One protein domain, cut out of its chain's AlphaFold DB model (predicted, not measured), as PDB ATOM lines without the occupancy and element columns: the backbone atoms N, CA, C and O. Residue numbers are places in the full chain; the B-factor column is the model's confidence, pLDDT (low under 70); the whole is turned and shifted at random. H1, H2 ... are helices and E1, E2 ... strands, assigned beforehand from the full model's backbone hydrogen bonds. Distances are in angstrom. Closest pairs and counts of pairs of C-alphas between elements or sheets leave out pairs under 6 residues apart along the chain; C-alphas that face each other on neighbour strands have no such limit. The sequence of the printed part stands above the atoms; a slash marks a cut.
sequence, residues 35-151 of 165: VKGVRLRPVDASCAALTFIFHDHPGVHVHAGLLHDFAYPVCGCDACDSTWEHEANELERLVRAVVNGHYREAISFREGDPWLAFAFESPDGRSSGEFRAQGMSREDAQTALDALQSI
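What this domain is: This is residues 35 to 151 of the 165 residues of an uncharacterized protein of Microbacterium sp. ABRD_28 (UniProt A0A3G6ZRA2). Two antiparallel sheets share one helix: H1 runs along the four-strand sheet E1 E2 E3 E4, covering E3 and E4, and its residues 90 to 98 cross over the three-strand sheet E5 E6 E7. The second sheet is a wall with both helices over one face and the other face bare; the edge strand E4 of the first sheet comes up to that same covered face with His 68, between H1 and H2. The printed part has 117 residues, with seven named strands and two named helices in the order E1 E2 E3 E4 H1 E5 E6 E7 H2, and the class is mixed, helices and strands. Both sheets are antiparallel, in the orders E1, E2, E3, E4 and E5, E6, E7. The whole is compact and rounded, with a radius of gyration of the C-alphas of 14.9 A and spans of 38 by 32 by 32 A.

How they stand to each other: E1, residues 35 to 40, E2, residues 50 to 55, E3, residues 60 to 64, and E4, residues 68 to 72, form a meander, each strand the antiparallel neighbour of the one before. E1 and E2 are a hairpin at 172 degrees, with N 38 and O 52 2.8 A apart. The hairpin E2 and E3, at 157 degrees, has N 53 and O 61 at 2.8 A, and the hairpin E3 and E4, also at 157 degrees, has N 62 and O 70 at 2.8 A; these pairs are within hydrogen-bond range. The sheet is twisted, with C-alphas up to 4.2 A off its best plane. H1, residues 84 to 99, is on one face of this sheet, which gives two layers, a helix on one face of a sheet. It lies over E3 and E4 at a height over the sheet of 9.5 A and runs along the strands, at 18 degrees to E3 on the local plane; the closest C-alphas of H1 and E4 are those of Glu 87 and Tyr 72, 5.7 A apart. E5, residues 103 to 110, E6, residues 113 to 122, and E7, residues 125 to 132, form a second meander, twisted, with C-alphas up to 4.3 A off its best plane. The hairpin E5 and E6 has N 106 and O 117 at 2.9 A, and the hairpin E6 and E7 has N 120 and O 127 at 2.9 A, both within hydrogen-bond range. H1 is also on this sheet, over E6 and E7 at a height of 10.5 A, and runs across the strands, at 78 degrees to E7 on the local plane; the closest C-alphas of H1 and E6 are those of Ala 97 and Ser 122, 6.0 A apart. H2, residues 138 to 150, is on the same face as H1, over E5 and E6 at a height of 8.9 A, slantwise to the strands at 41 degrees to E5 on the local plane. The closest C-alphas of E5 and H2 are those of Ile 107 and Leu 145, 6.0 A apart. H1 and H2 are apart. Between the sheets, the closest C-alphas of E4 and E6 are those of His 68 and Phe 118, 7.3 A apart. In H1 and H2 every O i to N i+4 pair is within hydrogen-bond range.

Where its parts are: E1 begins at C-alpha 35, (65.574, 22.916, 46.916), and is 17.0 A long; E2, E3 and E4 measure 16.2 A, 12.6 A and 13.1 A. H1 begins at C-alpha 84, (49.082, 33.976, 46.982), and is 22.2 A long. E5, E6 and E7 measure 23.0 A, 30.5 A and 24.5 A. H2, 18.4 A long, ends at C-alpha 150, (45.583, -1.766, 57.007).

The domain as a whole: The two C-alphas farthest apart are those of Asp 78 and Ser 150, 42.5 A. The printed part has no cut. The link from E4 to H1, 11 residues, is long; the link from E1 to E2 is short, and the others are tight. The mean pLDDT of the printed part is 87.9; residues 57 to 58 and 76 to 79 are under 70.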
ATOM      1  N   VAL A  35      64.581  22.241  46.062       88.19
ATOM      2  CA  VAL A  35      65.574  22.916  46.916       88.19
ATOM      3  C   VAL A  35      65.540  22.388  48.346       88.19
ATOM      4  O   VAL A  35      66.581  22.283  48.997       88.19
ATOM      5  N   LYS A  36      64.353  22.060  48.874       88.81
ATOM      6  CA  LYS A  36      64.208  21.586  50.257       88.81
ATOM      7  C   LYS A  36      62.979  20.703  50.434       88.81
ATOM      8  O   LYS A  36      61.894  21.063  50.002       88.81
ATOM      9  N   GLY A  37      63.133  19.603  51.170       92.12
ATOM     10  CA  GLY A  37      62.028  18.774  51.654       92.12
ATOM     11  C   GLY A  37      61.933  18.800  53.180       92.12
ATOM     12  O   GLY A  37      62.947  18.675  53.868       92.12
ATOM     13  N   VAL A  38      60.727  18.954  53.723       95.94
ATOM     14  CA  VAL A  38      60.443  18.864  55.162       95.94
ATOM     15  C   VAL A  38      59.328  17.854  55.378       95.94
ATOM     16  O   VAL A  38      58.187  18.108  55.008       95.94
ATOM     17  N   ARG A  39      59.646  16.722  56.011       94.44
ATOM     18  CA  ARG A  39      58.666  15.684  56.343       94.44
ATOM     19  C   ARG A  39      58.283  15.743  57.815       94.44
ATOM     20  O   ARG A  39      59.127  15.581  58.690       94.44
ATOM     21  N   LEU A  40      56.994  15.914  58.065       94.88
ATOM     22  CA  LEU A  40      56.362  15.806  59.368       94.88
ATOM     23  C   LEU A  40      55.675  14.442  59.454       94.88
ATOM     24  O   LEU A  40      54.749  14.151  58.694       94.88
ATOM     25  N   ARG A  41      56.155  13.591  60.364       91.94
ATOM     26  CA  ARG A  41      55.623  12.242  60.572       91.94
ATOM     27  C   ARG A  41      55.134  12.093  62.014       91.94
ATOM     28  O   ARG A  41      55.969  12.147  62.920       91.94
ATOM     29  N   PRO A  42      53.827  11.889  62.232       90.00
ATOM     30  CA  PRO A  42      53.295  11.521  63.539       90.00
ATOM     31  C   PRO A  42      53.895  10.206  64.046       90.00
ATOM     32  O   PRO A  42      54.338   9.369  63.261       90.00
ATOM     33  N   VAL A  43      53.909  10.020  65.368       86.81
ATOM     34  CA  VAL A  43      54.360   8.757  65.984       86.81
ATOM     35  C   VAL A  43      53.396   7.613  65.653       86.81
ATOM     36  O   VAL A  43      53.830   6.480  65.462       86.81
ATOM     37  N   ASP A  44      52.104   7.920  65.561       88.94
ATOM     38  CA  ASP A  44      51.064   6.974  65.169       88.94
ATOM     39  C   ASP A  44      51.015   6.832  63.639       88.94
ATOM     40  O   ASP A  44      50.771   7.800  62.918       88.94
ATOM     41  N   ALA A  45      51.249   5.613  63.146       85.38
ATOM     42  CA  ALA A  45      51.256   5.294  61.719       85.38
ATOM     43  C   ALA A  45      49.864   5.341  61.066       85.38
ATOM     44  O   ALA A  45      49.782   5.358  59.842       85.38
ATOM     45  N   SER A  46      48.782   5.392  61.851       90.00
ATOM     46  CA  SER A  46      47.421   5.610  61.348       90.00
ATOM     47  C   SER A  46      47.130   7.075  61.002       90.00
ATOM     48  O   SER A  46      46.045   7.383  60.517       90.00
ATOM     49  N   CYS A  47      48.079   7.987  61.244       93.25
ATOM     50  CA  CYS A  47      47.986   9.400  60.887       93.25
ATOM     51  C   CYS A  47      48.726   9.684  59.571       93.25
ATOM     52  O   CYS A  47      49.877   9.278  59.396       93.25
ATOM     53  N   ALA A  48      48.110  10.454  58.670       94.31
ATOM     54  CA  ALA A  48      48.748  10.831  57.410       94.31
ATOM     55  C   ALA A  48      49.959  11.730  57.676       94.31
ATOM     56  O   ALA A  48      49.833  12.757  58.339       94.31
ATOM     57  N   ALA A  49      51.126  11.379  57.134       94.25
ATOM     58  CA  ALA A  49      52.284  12.267  57.146       94.25
ATOM     59  C   ALA A  49      52.073  13.454  56.191       94.25
ATOM     60  O   ALA A  49      51.318  13.357  55.225       94.25
ATOM     61  N   LEU A  50      52.784  14.554  56.440       96.94
ATOM     62  CA  LEU A  50      52.851  15.704  55.534       96.94
ATOM     63  C   LEU A  50      54.301  15.935  55.125       96.94
ATOM     64  O   LEU A  50      55.166  16.087  55.989       96.94
ATOM     65  N   THR A  51      54.579  15.988  53.826       95.69
ATOM     66  CA  THR A  51      55.897  16.371  53.306       95.69
ATOM     67  C   THR A  51      55.773  17.630  52.471       95.69
ATOM     68  O   THR A  51      55.146  17.614  51.421       95.69
ATOM     69  N   PHE A  52      56.390  18.713  52.931       95.19
ATOM     70  CA  PHE A  52      56.472  19.976  52.211       95.19
ATOM     71  C   PHE A  52      57.717  19.968  51.336       95.19
ATOM     72  O   PHE A  52      58.829  19.791  51.841       95.19
ATOM     73  N   ILE A  53      57.534  20.171  50.041       91.12
ATOM     74  CA  ILE A  53      58.590  20.263  49.046       91.12
ATOM     75  C   ILE A  53      58.622  21.704  48.539       91.12
ATOM     76  O   ILE A  53      57.632  22.237  48.038       91.12
ATOM     77  N   PHE A  54      59.774  22.335  48.713       88.31
ATOM     78  CA  PHE A  54      60.080  23.672  48.233       88.31
ATOM     79  C   PHE A  54      60.986  23.549  47.020       88.31
ATOM     80  O   PHE A  54      62.007  22.851  47.070       88.31
ATOM     81  N   HIS A  55      60.627  24.257  45.962       80.94
ATOM     82  CA  HIS A  55      61.379  24.280  44.719       80.94
ATOM     83  C   HIS A  55      62.199  25.572  44.598       80.94
ATOM     84  O   HIS A  55      62.060  26.492  45.405       80.94
ATOM     85  N   ASP A  56      63.065  25.644  43.591       73.50
ATOM     86  CA  ASP A  56      63.786  26.864  43.190       73.50
ATOM     87  C   ASP A  56      62.882  27.901  42.496       73.50
ATOM     88  O   ASP A  56      63.307  28.999  42.134       73.50
ATOM     89  N   HIS A  57      61.607  27.548  42.380       69.81
ATOM     90  CA  HIS A  57      60.507  28.305  41.825       69.81
ATOM     91  C   HIS A  57      59.475  28.605  42.939       69.81
ATOM     92  O   HIS A  57      59.186  27.701  43.731       69.81
ATOM     93  N   PRO A  58      58.920  29.835  43.065       69.44
ATOM     94  CA  PRO A  58      57.854  30.147  44.021       69.44
ATOM     95  C   PRO A  58      56.615  29.254  43.854       69.44
ATOM     96  O   PRO A  58      55.739  29.490  43.024       69.44
ATOM     97  N   GLY A  59      56.553  28.241  44.714       78.31
ATOM     98  CA  GLY A  59      55.461  27.297  44.883       78.31
ATOM     99  C   GLY A  59      55.826  26.277  45.961       78.31
ATOM    100  O   GLY A  59      57.003  26.084  46.287       78.31
ATOM    101  N   VAL A  60      54.818  25.638  46.546       87.38
ATOM    102  CA  VAL A  60      55.006  24.563  47.525       87.38
ATOM    103  C   VAL A  60      54.189  23.363  47.085       87.38
ATOM    104  O   VAL A  60      52.989  23.480  46.843       87.38
ATOM    105  N   HIS A  61      54.840  22.206  47.020       90.69
ATOM    106  CA  HIS A  61      54.147  20.932  46.899       90.69
ATOM    107  C   HIS A  61      54.009  20.301  48.282       90.69
ATOM    108  O   HIS A  61      54.932  20.351  49.099       90.69
ATOM    109  N   VAL A  62      52.854  19.714  48.563       94.69
ATOM    110  CA  VAL A  62      52.580  19.006  49.809       94.69
ATOM    111  C   VAL A  62      52.138  17.595  49.492       94.69
ATOM    112  O   VAL A  62      51.018  17.377  49.037       94.69
ATOM    113  N   HIS A  63      53.009  16.638  49.789       94.06
ATOM    114  CA  HIS A  63      52.649  15.231  49.795       94.06
ATOM    115  C   HIS A  63      51.893  14.915  51.087       94.06
ATOM    116  O   HIS A  63      52.443  15.104  52.180       94.06
ATOM    117  N   ALA A  64      50.659  14.433  50.980       93.69
ATOM    118  CA  ALA A  64      49.842  14.026  52.117       93.69
ATOM    119  C   ALA A  64      49.586  12.517  52.094       93.69
ATOM    120  O   ALA A  64      49.209  11.961  51.065       93.69
ATOM    121  N   GLY A  65      49.744  11.873  53.251       92.44
ATOM    122  CA  GLY A  65      49.484  10.442  53.388       92.44
ATOM    123  C   GLY A  65      50.473   9.604  52.579       92.44
ATOM    124  O   GLY A  65      51.684   9.690  52.818       92.44
ATOM    125  N   LEU A  66      49.944   8.767  51.687       90.00
ATOM    126  CA  LEU A  66      50.708   7.838  50.856       90.00
ATOM    127  C   LEU A  66      50.703   8.187  49.363       90.00
ATOM    128  O   LEU A  66      51.597   7.724  48.656       90.00
ATOM    129  N   LEU A  67      49.703   8.925  48.865       88.56
ATOM    130  CA  LEU A  67      49.445   8.996  47.422       88.56
ATOM    131  C   LEU A  67      49.479  10.392  46.826       88.56
ATOM    132  O   LEU A  67      49.874  10.526  45.670       88.56
ATOM    133  N   HIS A  68      48.972  11.404  47.531       88.12
ATOM    134  CA  HIS A  68      48.592  12.648  46.867       88.12
ATOM    135  C   HIS A  68      49.598  13.776  47.081       88.12
ATOM    136  O   HIS A  68      49.860  14.180  48.214       88.12
ATOM    137  N   ASP A  69      50.065  14.351  45.971       89.06
ATOM    138  CA  ASP A  69      50.844  15.586  45.929       89.06
ATOM    139  C   ASP A  69      49.945  16.771  45.558       89.06
ATOM    140  O   ASP A  69      49.486  16.896  44.424       89.06
ATOM    141  N   PHE A  70      49.710  17.663  46.517       90.94
ATOM    142  CA  PHE A  70      48.996  18.919  46.305       90.94
ATOM    143  C   PHE A  70      49.980  20.016  45.900       90.94
ATOM    144  O   PHE A  70      50.997  20.189  46.567       90.94
ATOM    145  N   ALA A  71      49.681  20.778  44.850       88.25
ATOM    146  CA  ALA A  71      50.506  21.902  44.410       88.25
ATOM    147  C   ALA A  71      49.838  23.238  44.753       88.25
ATOM    148  O   ALA A  71      48.639  23.402  44.535       88.25
ATOM    149  N   TYR A  72      50.630  24.184  45.256       87.94
ATOM    150  CA  TYR A  72      50.206  25.547  45.568       87.94
ATOM    151  C   TYR A  72      51.203  26.535  44.937       87.94
ATOM    152  O   TYR A  72      52.317  26.677  45.458       87.94
ATOM    153  N   PRO A  73      50.853  27.206  43.823       81.50
ATOM    154  CA  PRO A  73      49.565  27.137  43.125       81.50
ATOM    155  C   PRO A  73      49.314  25.820  42.383       81.50
ATOM    156  O   PRO A  73      50.249  25.178  41.907       81.50
ATOM    157  N   VAL A  74      48.035  25.475  42.199       76.12
ATOM    158  CA  VAL A  74      47.614  24.312  41.386       76.12
ATOM    159  C   VAL A  74      48.009  24.481  39.915       76.12
ATOM    160  O   VAL A  74      48.308  23.507  39.226       76.12
ATOM    161  N   CYS A  75      48.013  25.722  39.424       72.81
ATOM    162  CA  CYS A  75      48.392  26.049  38.060       72.81
ATOM    163  C   CYS A  75      49.349  27.239  38.039       72.81
ATOM    164  O   CYS A  75      49.068  28.288  38.611       72.81
ATOM    165  N   GLY A  76      50.463  27.080  37.327       62.47
ATOM    166  CA  GLY A  76      51.415  28.153  37.058       62.47
ATOM    167  C   GLY A  76      51.124  28.947  35.775       62.47
ATOM    168  O   GLY A  76      52.002  29.637  35.274       62.47
ATOM    169  N   CYS A  77      49.956  28.846  35.151       68.25
ATOM    170  CA  CYS A  77      49.729  29.703  33.987       68.25
ATOM    171  C   CYS A  77      49.497  31.163  34.413       68.25
ATOM    172  O   CYS A  77      48.919  31.438  35.462       68.25
ATOM    173  N   ASP A  78      49.900  32.081  33.542       63.34
ATOM    174  CA  ASP A  78      49.582  33.513  33.590       63.34
ATOM    175  C   ASP A  78      48.085  33.805  33.417       63.34
ATOM    176  O   ASP A  78      47.623  34.903  33.711       63.34
ATOM    177  N   ALA A  79      47.314  32.807  32.982       61.94
ATOM    178  CA  ALA A  79      45.859  32.858  32.899       61.94
ATOM    179  C   ALA A  79      45.144  32.432  34.198       61.94
ATOM    180  O   ALA A  79      43.915  32.376  34.219       61.94
ATOM    181  N   CYS A  80      45.871  32.061  35.259       70.38
ATOM    182  CA  CYS A  80      45.269  31.698  36.538       70.38
ATOM    183  C   CYS A  80      45.108  32.939  37.423       70.38
ATOM    184  O   CYS A  80      46.097  33.509  37.875       70.38
ATOM    185  N   ASP A  81      43.865  33.295  37.749       72.19
ATOM    186  CA  ASP A  81      43.537  34.428  38.629       72.19
ATOM    187  C   ASP A  81      43.686  34.110  40.133       72.19
ATOM    188  O   ASP A  81      43.128  34.812  40.982       72.19
ATOM    189  N   SER A  82      44.385  33.027  40.501       74.88
ATOM    190  CA  SER A  82      44.642  32.745  41.919       74.88
ATOM    191  C   SER A  82      45.473  33.877  42.533       74.88
ATOM    192  O   SER A  82      46.187  34.600  41.840       74.88
ATOM    193  N   THR A  83      45.385  34.057  43.847       81.75
ATOM    194  CA  THR A  83      46.284  34.958  44.580       81.75
ATOM    195  C   THR A  83      47.097  34.150  45.576       81.75
ATOM    196  O   THR A  83      46.667  33.080  46.018       81.75
ATOM    197  N   TRP A  84      48.262  34.661  45.980       80.44
ATOM    198  CA  TRP A  84      49.082  33.976  46.982       80.44
ATOM    199  C   TRP A  84      48.331  33.806  48.311       80.44
ATOM    200  O   TRP A  84      48.520  32.800  48.991       80.44
ATOM    201  N   GLU A  85      47.452  34.746  48.683       85.31
ATOM    202  CA  GLU A  85      46.608  34.635  49.875       85.31
ATOM    203  C   GLU A  85      45.631  33.468  49.761       85.31
ATOM    204  O   GLU A  85      45.461  32.724  50.729       85.31
ATOM    205  N   HIS A  86      45.001  33.312  48.591       86.06
ATOM    206  CA  HIS A  86      44.075  32.219  48.323       86.06
ATOM    207  C   HIS A  86      44.788  30.868  48.424       86.06
ATOM    208  O   HIS A  86      44.370  30.026  49.215       86.06
ATOM    209  N   GLU A  87      45.914  30.690  47.731       88.44
ATOM    210  CA  GLU A  87      46.668  29.431  47.796       88.44
ATOM    211  C   GLU A  87      47.199  29.146  49.199       88.44
ATOM    212  O   GLU A  87      47.165  28.011  49.666       88.44
ATOM    213  N   ALA A  88      47.655  30.173  49.921       89.19
ATOM    214  CA  ALA A  88      48.113  29.998  51.291       89.19
ATOM    215  C   ALA A  88      46.960  29.616  52.242       89.19
ATOM    216  O   ALA A  88      47.200  28.941  53.245       89.19
ATOM    217  N   ASN A  89      45.726  30.052  51.962       90.25
ATOM    218  CA  ASN A  89      44.536  29.618  52.696       90.25
ATOM    219  C   ASN A  89      44.177  28.166  52.358       90.25
ATOM    220  O   ASN A  89      43.911  27.392  53.275       90.25
ATOM    221  N   GLU A  90      44.225  27.772  51.084       91.94
ATOM    222  CA  GLU A  90      43.947  26.392  50.662       91.94
ATOM    223  C   GLU A  90      45.001  25.402  51.186       91.94
ATOM    224  O   GLU A  90      44.657  24.313  51.649       91.94
ATOM    225  N   LEU A  91      46.274  25.808  51.217       93.62
ATOM    226  CA  LEU A  91      47.348  25.070  51.879       93.62
ATOM    227  C   LEU A  91      47.063  24.902  53.379       93.62
ATOM    228  O   LEU A  91      47.162  23.796  53.914       93.62
ATOM    229  N   GLU A  92      46.692  25.982  54.074       94.06
ATOM    230  CA  GLU A  92      46.348  25.918  55.498       94.06
ATOM    231  C   GLU A  92      45.150  24.986  55.741       94.06
ATOM    232  O   GLU A  92      45.165  24.174  56.670       94.06
ATOM    233  N   ARG A  93      44.134  25.067  54.881       94.88
ATOM    234  CA  ARG A  93      42.934  24.234  54.925       94.88
ATOM    235  C   ARG A  93      43.271  22.750  54.766       94.88
ATOM    236  O   ARG A  93      42.789  21.946  55.568       94.88
ATOM    237  N   LEU A  94      44.127  22.387  53.806       95.75
ATOM    238  CA  LEU A  94      44.621  21.016  53.637       95.75
ATOM    239  C   LEU A  94      45.360  20.533  54.890       95.75
ATOM    240  O   LEU A  94      45.017  19.488  55.444       95.75
ATOM    241  N   VAL A  95      46.351  21.298  55.359       96.00
ATOM    242  CA  VAL A  95      47.173  20.922  56.522       96.00
ATOM    243  C   VAL A  95      46.295  20.703  57.752       96.00
ATOM    244  O   VAL A  95      46.453  19.707  58.456       96.00
ATOM    245  N   ARG A  96      45.319  21.586  57.990       94.81
ATOM    246  CA  ARG A  96      44.346  21.425  59.077       94.81
ATOM    247  C   ARG A  96      43.505  20.173  58.924       94.81
ATOM    248  O   ARG A  96      43.282  19.496  59.924       94.81
ATOM    249  N   ALA A  97      43.004  19.884  57.727       95.50
ATOM    250  CA  ALA A  97      42.174  18.709  57.522       95.50
ATOM    251  C   ALA A  97      42.967  17.422  57.783       95.50
ATOM    252  O   ALA A  97      42.469  16.536  58.469       95.50
ATOM    253  N   VAL A  98      44.225  17.350  57.339       95.75
ATOM    254  CA  VAL A  98      45.115  16.211  57.619       95.75
ATOM    255  C   VAL A  98      45.391  16.074  59.117       95.75
ATOM    256  O   VAL A  98      45.166  15.010  59.688       95.75
ATOM    257  N   VAL A  99      45.808  17.158  59.776       95.06
ATOM    258  CA  VAL A  99      46.137  17.149  61.211       95.06
ATOM    259  C   VAL A  99      44.926  16.778  62.075       95.06
ATOM    260  O   VAL A  99      45.090  16.097  63.081       95.06
ATOM    261  N   ASN A 100      43.710  17.172  61.689       93.94
ATOM    262  CA  ASN A 100      42.488  16.862  62.441       93.94
ATOM    263  C   ASN A 100      41.816  15.535  62.035       93.94
ATOM    264  O   ASN A 100      40.733  15.238  62.530       93.94
ATOM    265  N   GLY A 101      42.429  14.729  61.159       94.00
ATOM    266  CA  GLY A 101      41.875  13.427  60.756       94.00
ATOM    267  C   GLY A 101      40.656  13.528  59.832       94.00
ATOM    268  O   GLY A 101      39.783  12.665  59.816       94.00
ATOM    269  N   HIS A 102      40.562  14.619  59.074       95.44
ATOM    270  CA  HIS A 102      39.514  14.880  58.085       95.44
ATOM    271  C   HIS A 102      40.007  14.694  56.647       95.44
ATOM    272  O   HIS A 102      39.384  15.199  55.714       95.44
ATOM    273  N   TYR A 103      41.121  13.982  56.458       95.75
ATOM    274  CA  TYR A 103      41.689  13.637  55.158       95.75
ATOM    275  C   TYR A 103      41.517  12.145  54.867       95.75
ATOM    276  O   TYR A 103      41.736  11.293  55.730       95.75
ATOM    277  N   ARG A 104      41.144  11.827  53.628       94.44
ATOM    278  CA  ARG A 104      41.061  10.457  53.122       94.44
ATOM    279  C   ARG A 104      41.629  10.375  51.717       94.44
ATOM    280  O   ARG A 104      41.451  11.289  50.911       94.44
ATOM    281  N   GLU A 105      42.229   9.237  51.424       93.38
ATOM    282  CA  GLU A 105      42.697   8.876  50.095       93.38
ATOM    283  C   GLU A 105      42.297   7.435  49.781       93.38
ATOM    284  O   GLU A 105      42.029   6.640  50.684       93.38
ATOM    285  N   ALA A 106      42.188   7.118  48.498       92.38
ATOM    286  CA  ALA A 106      41.802   5.795  48.042       92.38
ATOM    287  C   ALA A 106      42.435   5.475  46.691       92.38
ATOM    288  O   ALA A 106      42.692   6.366  45.879       92.38
ATOM    289  N   ILE A 107      42.608   4.178  46.443       91.88
ATOM    290  CA  ILE A 107      42.989   3.634  45.143       91.88
ATOM    291  C   ILE A 107      41.837   2.786  44.630       91.88
ATOM    292  O   ILE A 107      41.257   1.985  45.364       91.88
ATOM    293  N   SER A 108      41.525   2.940  43.350       92.75
ATOM    294  CA  SER A 108      40.660   2.024  42.614       92.75
ATOM    295  C   SER A 108      41.333   1.601  41.312       92.75
ATOM    296  O   SER A 108      42.274   2.245  40.851       92.75
ATOM    297  N   PHE A 109      40.852   0.513  40.713       93.69
ATOM    298  CA  PHE A 109      41.318   0.060  39.408       93.69
ATOM    299  C   PHE A 109      40.178   0.152  38.397       93.69
ATOM    300  O   PHE A 109      39.106  -0.412  38.619       93.69
ATOM    301  N   ARG A 110      40.412   0.839  37.277       93.31
ATOM    302  CA  ARG A 110      39.474   0.932  36.149       93.31
ATOM    303  C   ARG A 110      40.169   0.390  34.919       93.31
ATOM    304  O   ARG A 110      41.225   0.889  34.561       93.31
ATOM    305  N   GLU A 111      39.617  -0.666  34.329       91.31
ATOM    306  CA  GLU A 111      40.231  -1.350  33.175       91.31
ATOM    307  C   GLU A 111      41.691  -1.788  33.428       91.31
ATOM    308  O   GLU A 111      42.493  -1.917  32.513       91.31
ATOM    309  N   GLY A 112      42.041  -2.044  34.695       86.62
ATOM    310  CA  GLY A 112      43.392  -2.425  35.118       86.62
ATOM    311  C   GLY A 112      44.318  -1.254  35.457       86.62
ATOM    312  O   GLY A 112      45.336  -1.483  36.111       86.62
ATOM    313  N   ASP A 113      43.949  -0.022  35.106       90.50
ATOM    314  CA  ASP A 113      44.709   1.181  35.440       90.50
ATOM    315  C   ASP A 113      44.402   1.676  36.862       90.50
ATOM    316  O   ASP A 113      43.227   1.717  37.247       90.50
ATOM    317  N   PRO A 114      45.418   2.097  37.637       88.75
ATOM    318  CA  PRO A 114      45.217   2.691  38.953       88.75
ATOM    319  C   PRO A 114      44.661   4.120  38.869       88.75
ATOM    320  O   PRO A 114      45.134   4.968  38.105       88.75
ATOM    321  N   TRP A 115      43.665   4.395  39.705       93.12
ATOM    322  CA  TRP A 115      43.047   5.702  39.907       93.12
ATOM    323  C   TRP A 115      43.146   6.092  41.373       93.12
ATOM    324  O   TRP A 115      42.766   5.310  42.246       93.12
ATOM    325  N   LEU A 116      43.637   7.302  41.625       90.94
ATOM    326  CA  LEU A 116      43.776   7.870  42.959       90.94
ATOM    327  C   LEU A 116      42.610   8.813  43.203       90.94
ATOM    328  O   LEU A 116      42.272   9.632  42.345       90.94
ATOM    329  N   ALA A 117      42.028   8.721  44.386       93.75
ATOM    330  CA  ALA A 117      41.051   9.674  44.869       93.75
ATOM    331  C   ALA A 117      41.538  10.277  46.180       93.75
ATOM    332  O   ALA A 117      42.128   9.588  47.010       93.75
ATOM    333  N   PHE A 118      41.234  11.550  46.389       94.12
ATOM    334  CA  PHE A 118      41.385  12.198  47.681       94.12
ATOM    335  C   PHE A 118      40.107  12.942  48.036       94.12
ATOM    336  O   PHE A 118      39.345  13.379  47.168       94.12
ATOM    337  N   ALA A 119      39.896  13.137  49.328       95.62
ATOM    338  CA  ALA A 119      38.943  14.111  49.813       95.62
ATOM    339  C   ALA A 119      39.348  14.623  51.188       95.62
ATOM    340  O   ALA A 119      39.905  13.892  52.006       95.62
ATOM    341  N   PHE A 120      39.011  15.879  51.450       95.12
ATOM    342  CA  PHE A 120      39.144  16.454  52.771       95.12
ATOM    343  C   PHE A 120      38.033  17.432  53.097       95.12
ATOM    344  O   PHE A 120      37.452  18.085  52.223       95.12
ATOM    345  N   GLU A 121      37.746  17.516  54.387       93.81
ATOM    346  CA  GLU A 121      36.684  18.341  54.936       93.81
ATOM    347  C   GLU A 121      37.267  19.388  55.878       93.81
ATOM    348  O   GLU A 121      38.233  19.159  56.604       93.81
ATOM    349  N   SER A 122      36.672  20.570  55.829       89.00
ATOM    350  CA  SER A 122      37.001  21.701  56.683       89.00
ATOM    351  C   SER A 122      35.717  22.484  56.983       89.00
ATOM    352  O   SER A 122      34.710  22.283  56.296       89.00
ATOM    353  N   PRO A 123      35.727  23.402  57.960       86.69
ATOM    354  CA  PRO A 123      34.578  24.270  58.223       86.69
ATOM    355  C   PRO A 123      34.103  25.050  56.988       86.69
ATOM    356  O   PRO A 123      32.904  25.249  56.813       86.69
ATOM    357  N   ASP A 124      35.027  25.413  56.095       83.06
ATOM    358  CA  ASP A 124      34.752  26.182  54.876       83.06
ATOM    359  C   ASP A 124      34.309  25.288  53.697       83.06
ATOM    360  O   ASP A 124      34.303  25.705  52.539       83.06
ATOM    361  N   GLY A 125      34.002  24.011  53.949       89.88
ATOM    362  CA  GLY A 125      33.455  23.067  52.973       89.88
ATOM    363  C   GLY A 125      34.326  21.836  52.728       89.88
ATOM    364  O   GLY A 125      35.258  21.529  53.473       89.88
ATOM    365  N   ARG A 126      34.040  21.137  51.624       93.69
ATOM    366  CA  ARG A 126      34.714  19.895  51.212       93.69
ATOM    367  C   ARG A 126      35.465  20.084  49.900       93.69
ATOM    368  O   ARG A 126      34.946  20.726  48.995       93.69
ATOM    369  N   SER A 127      36.654  19.498  49.799       93.00
ATOM    370  CA  SER A 127      37.395  19.357  48.543       93.00
ATOM    371  C   SER A 127      37.611  17.876  48.250       93.00
ATOM    372  O   SER A 127      37.759  17.070  49.171       93.00
ATOM    373  N   SER A 128      37.567  17.498  46.980       95.19
ATOM    374  CA  SER A 128      37.795  16.126  46.536       95.19
ATOM    375  C   SER A 128      38.204  16.104  45.077       95.19
ATOM    376  O   SER A 128      37.716  16.918  44.294       95.19
ATOM    377  N   GLY A 129      39.015  15.125  44.705       92.50
ATOM    378  CA  GLY A 129      39.422  14.912  43.329       92.50
ATOM    379  C   GLY A 129      39.712  13.447  43.071       92.50
ATOM    380  O   GLY A 129      39.972  12.672  43.991       92.50
ATOM    381  N   GLU A 130      39.649  13.079  41.800       93.38
ATOM    382  CA  GLU A 130      39.956  11.741  41.328       93.38
ATOM    383  C   GLU A 130      40.662  11.838  39.977       93.38
ATOM    384  O   GLU A 130      40.251  12.607  39.108       93.38
ATOM    385  N   PHE A 131      41.742  11.084  39.807       86.94
ATOM    386  CA  PHE A 131      42.559  11.124  38.601       86.94
ATOM    387  C   PHE A 131      43.314   9.807  38.416       86.94
ATOM    388  O   PHE A 131      43.548   9.046  39.357       86.94
ATOM    389  N   ARG A 132      43.702   9.524  37.172       88.50
ATOM    390  CA  ARG A 132      44.536   8.366  36.839       88.50
ATOM    391  C   ARG A 132      45.946   8.567  37.400       88.50
ATOM    392  O   ARG A 132      46.531   9.630  37.196       88.50
ATOM    393  N   ALA A 133      46.504   7.544  38.045       84.88
ATOM    394  CA  ALA A 133      47.854   7.577  38.604       84.88
ATOM    395  C   ALA A 133      48.905   7.462  37.482       84.88
ATOM    396  O   ALA A 133      49.406   6.380  37.174       84.88
ATOM    397  N   GLN A 134      49.199   8.570  36.800       77.94
ATOM    398  CA  GLN A 134      50.165   8.567  35.702       77.94
ATOM    399  C   GLN A 134      51.556   8.158  36.208       77.94
ATOM    400  O   GLN A 134      52.078   8.751  37.145       77.94
ATOM    401  N   GLY A 135      52.153   7.139  35.584       76.69
ATOM    402  CA  GLY A 135      53.492   6.654  35.939       76.69
ATOM    403  C   GLY A 135      53.558   5.730  37.160       76.69
ATOM    404  O   GLY A 135      54.638   5.232  37.459       76.69
ATOM    405  N   MET A 136      52.436   5.450  37.832       80.62
ATOM    406  CA  MET A 136      52.382   4.469  38.919       80.62
ATOM    407  C   MET A 136      52.181   3.062  38.352       80.62
ATOM    408  O   MET A 136      51.256   2.826  37.569       80.62
ATOM    409  N   SER A 137      53.032   2.113  38.747       84.06
ATOM    410  CA  SER A 137      52.858   0.717  38.348       84.06
ATOM    411  C   SER A 137      51.671   0.076  39.080       84.06
ATOM    412  O   SER A 137      51.253   0.518  40.152       84.06
ATOM    413  N   ARG A 138      51.123  -1.009  38.521       85.50
ATOM    414  CA  ARG A 138      50.045  -1.767  39.177       85.50
ATOM    415  C   ARG A 138      50.496  -2.393  40.502       85.50
ATOM    416  O   ARG A 138      49.682  -2.524  41.409       85.50
ATOM    417  N   GLU A 139      51.764  -2.782  40.603       85.50
ATOM    418  CA  GLU A 139      52.353  -3.365  41.814       85.50
ATOM    419  C   GLU A 139      52.497  -2.320  42.927       85.50
ATOM    420  O   GLU A 139      52.080  -2.571  44.060       85.50
ATOM    421  N   ASP A 140      52.980  -1.119  42.593       83.12
ATOM    422  CA  ASP A 140      53.064  -0.003  43.542       83.12
ATOM    423  C   ASP A 140      51.668   0.410  44.021       83.12
ATOM    424  O   ASP A 140      51.441   0.599  45.217       83.12
ATOM    425  N   ALA A 141      50.704   0.477  43.097       86.94
ATOM    426  CA  ALA A 141      49.316   0.778  43.425       86.94
ATOM    427  C   ALA A 141      48.693  -0.287  44.343       86.94
ATOM    428  O   ALA A 141      47.957   0.058  45.263       86.94
ATOM    429  N   GLN A 142      48.988  -1.574  44.128       87.88
ATOM    430  CA  GLN A 142      48.502  -2.638  45.008       87.88
ATOM    431  C   GLN A 142      49.145  -2.553  46.397       87.88
ATOM    432  O   GLN A 142      48.439  -2.631  47.396       87.88
ATOM    433  N   THR A 143      50.455  -2.307  46.467       86.62
ATOM    434  CA  THR A 143      51.178  -2.128  47.736       86.62
ATOM    435  C   THR A 143      50.590  -0.978  48.551       86.62
ATOM    436  O   THR A 143      50.372  -1.099  49.758       86.62
ATOM    437  N   ALA A 144      50.290   0.143  47.894       87.19
ATOM    438  CA  ALA A 144      49.684   1.285  48.556       87.19
ATOM    439  C   ALA A 144      48.217   1.033  48.947       87.19
ATOM    440  O   ALA A 144      47.787   1.487  50.008       87.19
ATOM    441  N   LEU A 145      47.457   0.268  48.153       89.69
ATOM    442  CA  LEU A 145      46.105  -0.160  48.517       89.69
ATOM    443  C   LEU A 145      46.121  -1.036  49.775       89.69
ATOM    444  O   LEU A 145      45.335  -0.788  50.687       89.69
ATOM    445  N   ASP A 146      47.024  -2.013  49.849       89.38
ATOM    446  CA  ASP A 146      47.166  -2.900  51.008       89.38
ATOM    447  C   ASP A 146      47.544  -2.098  52.267       89.38
ATOM    448  O   ASP A 146      46.981  -2.306  53.346       89.38
ATOM    449  N   ALA A 147      48.443  -1.115  52.123       86.75
ATOM    450  CA  ALA A 147      48.799  -0.198  53.203       86.75
ATOM    451  C   ALA A 147      47.593   0.635  53.673       86.75
ATOM    452  O   ALA A 147      47.350   0.724  54.876       86.75
ATOM    453  N   LEU A 148      46.796   1.185  52.752       86.38
ATOM    454  CA  LEU A 148      45.584   1.935  53.099       86.38
ATOM    455  C   LEU A 148      44.515   1.055  53.753       86.38
ATOM    456  O   LEU A 148      43.875   1.493  54.699       86.38
ATOM    457  N   GLN A 149      44.341  -0.190  53.305       87.31
ATOM    458  CA  GLN A 149      43.392  -1.131  53.909       87.31
ATOM    459  C   GLN A 149      43.799  -1.566  55.323       87.31
ATOM    460  O   GLN A 149      42.936  -1.934  56.120       87.31
ATOM    461  N   SER A 150      45.094  -1.513  55.647       84.31
ATOM    462  CA  SER A 150      45.583  -1.766  57.007       84.31
ATOM    463  C   SER A 150      45.228  -0.648  57.995       84.31
ATOM    464  O   SER A 150      45.217  -0.870  59.208       84.31
ATOM    465  N   ILE A 151      44.902   0.544  57.486       80.62
ATOM    466  CA  ILE A 151      44.445   1.686  58.269       80.62
ATOM    467  C   ILE A 151      42.918   1.621  58.296       80.62
ATOM    468  O   ILE A 151      42.246   1.711  57.272       80.62
TER     469      ILE A 151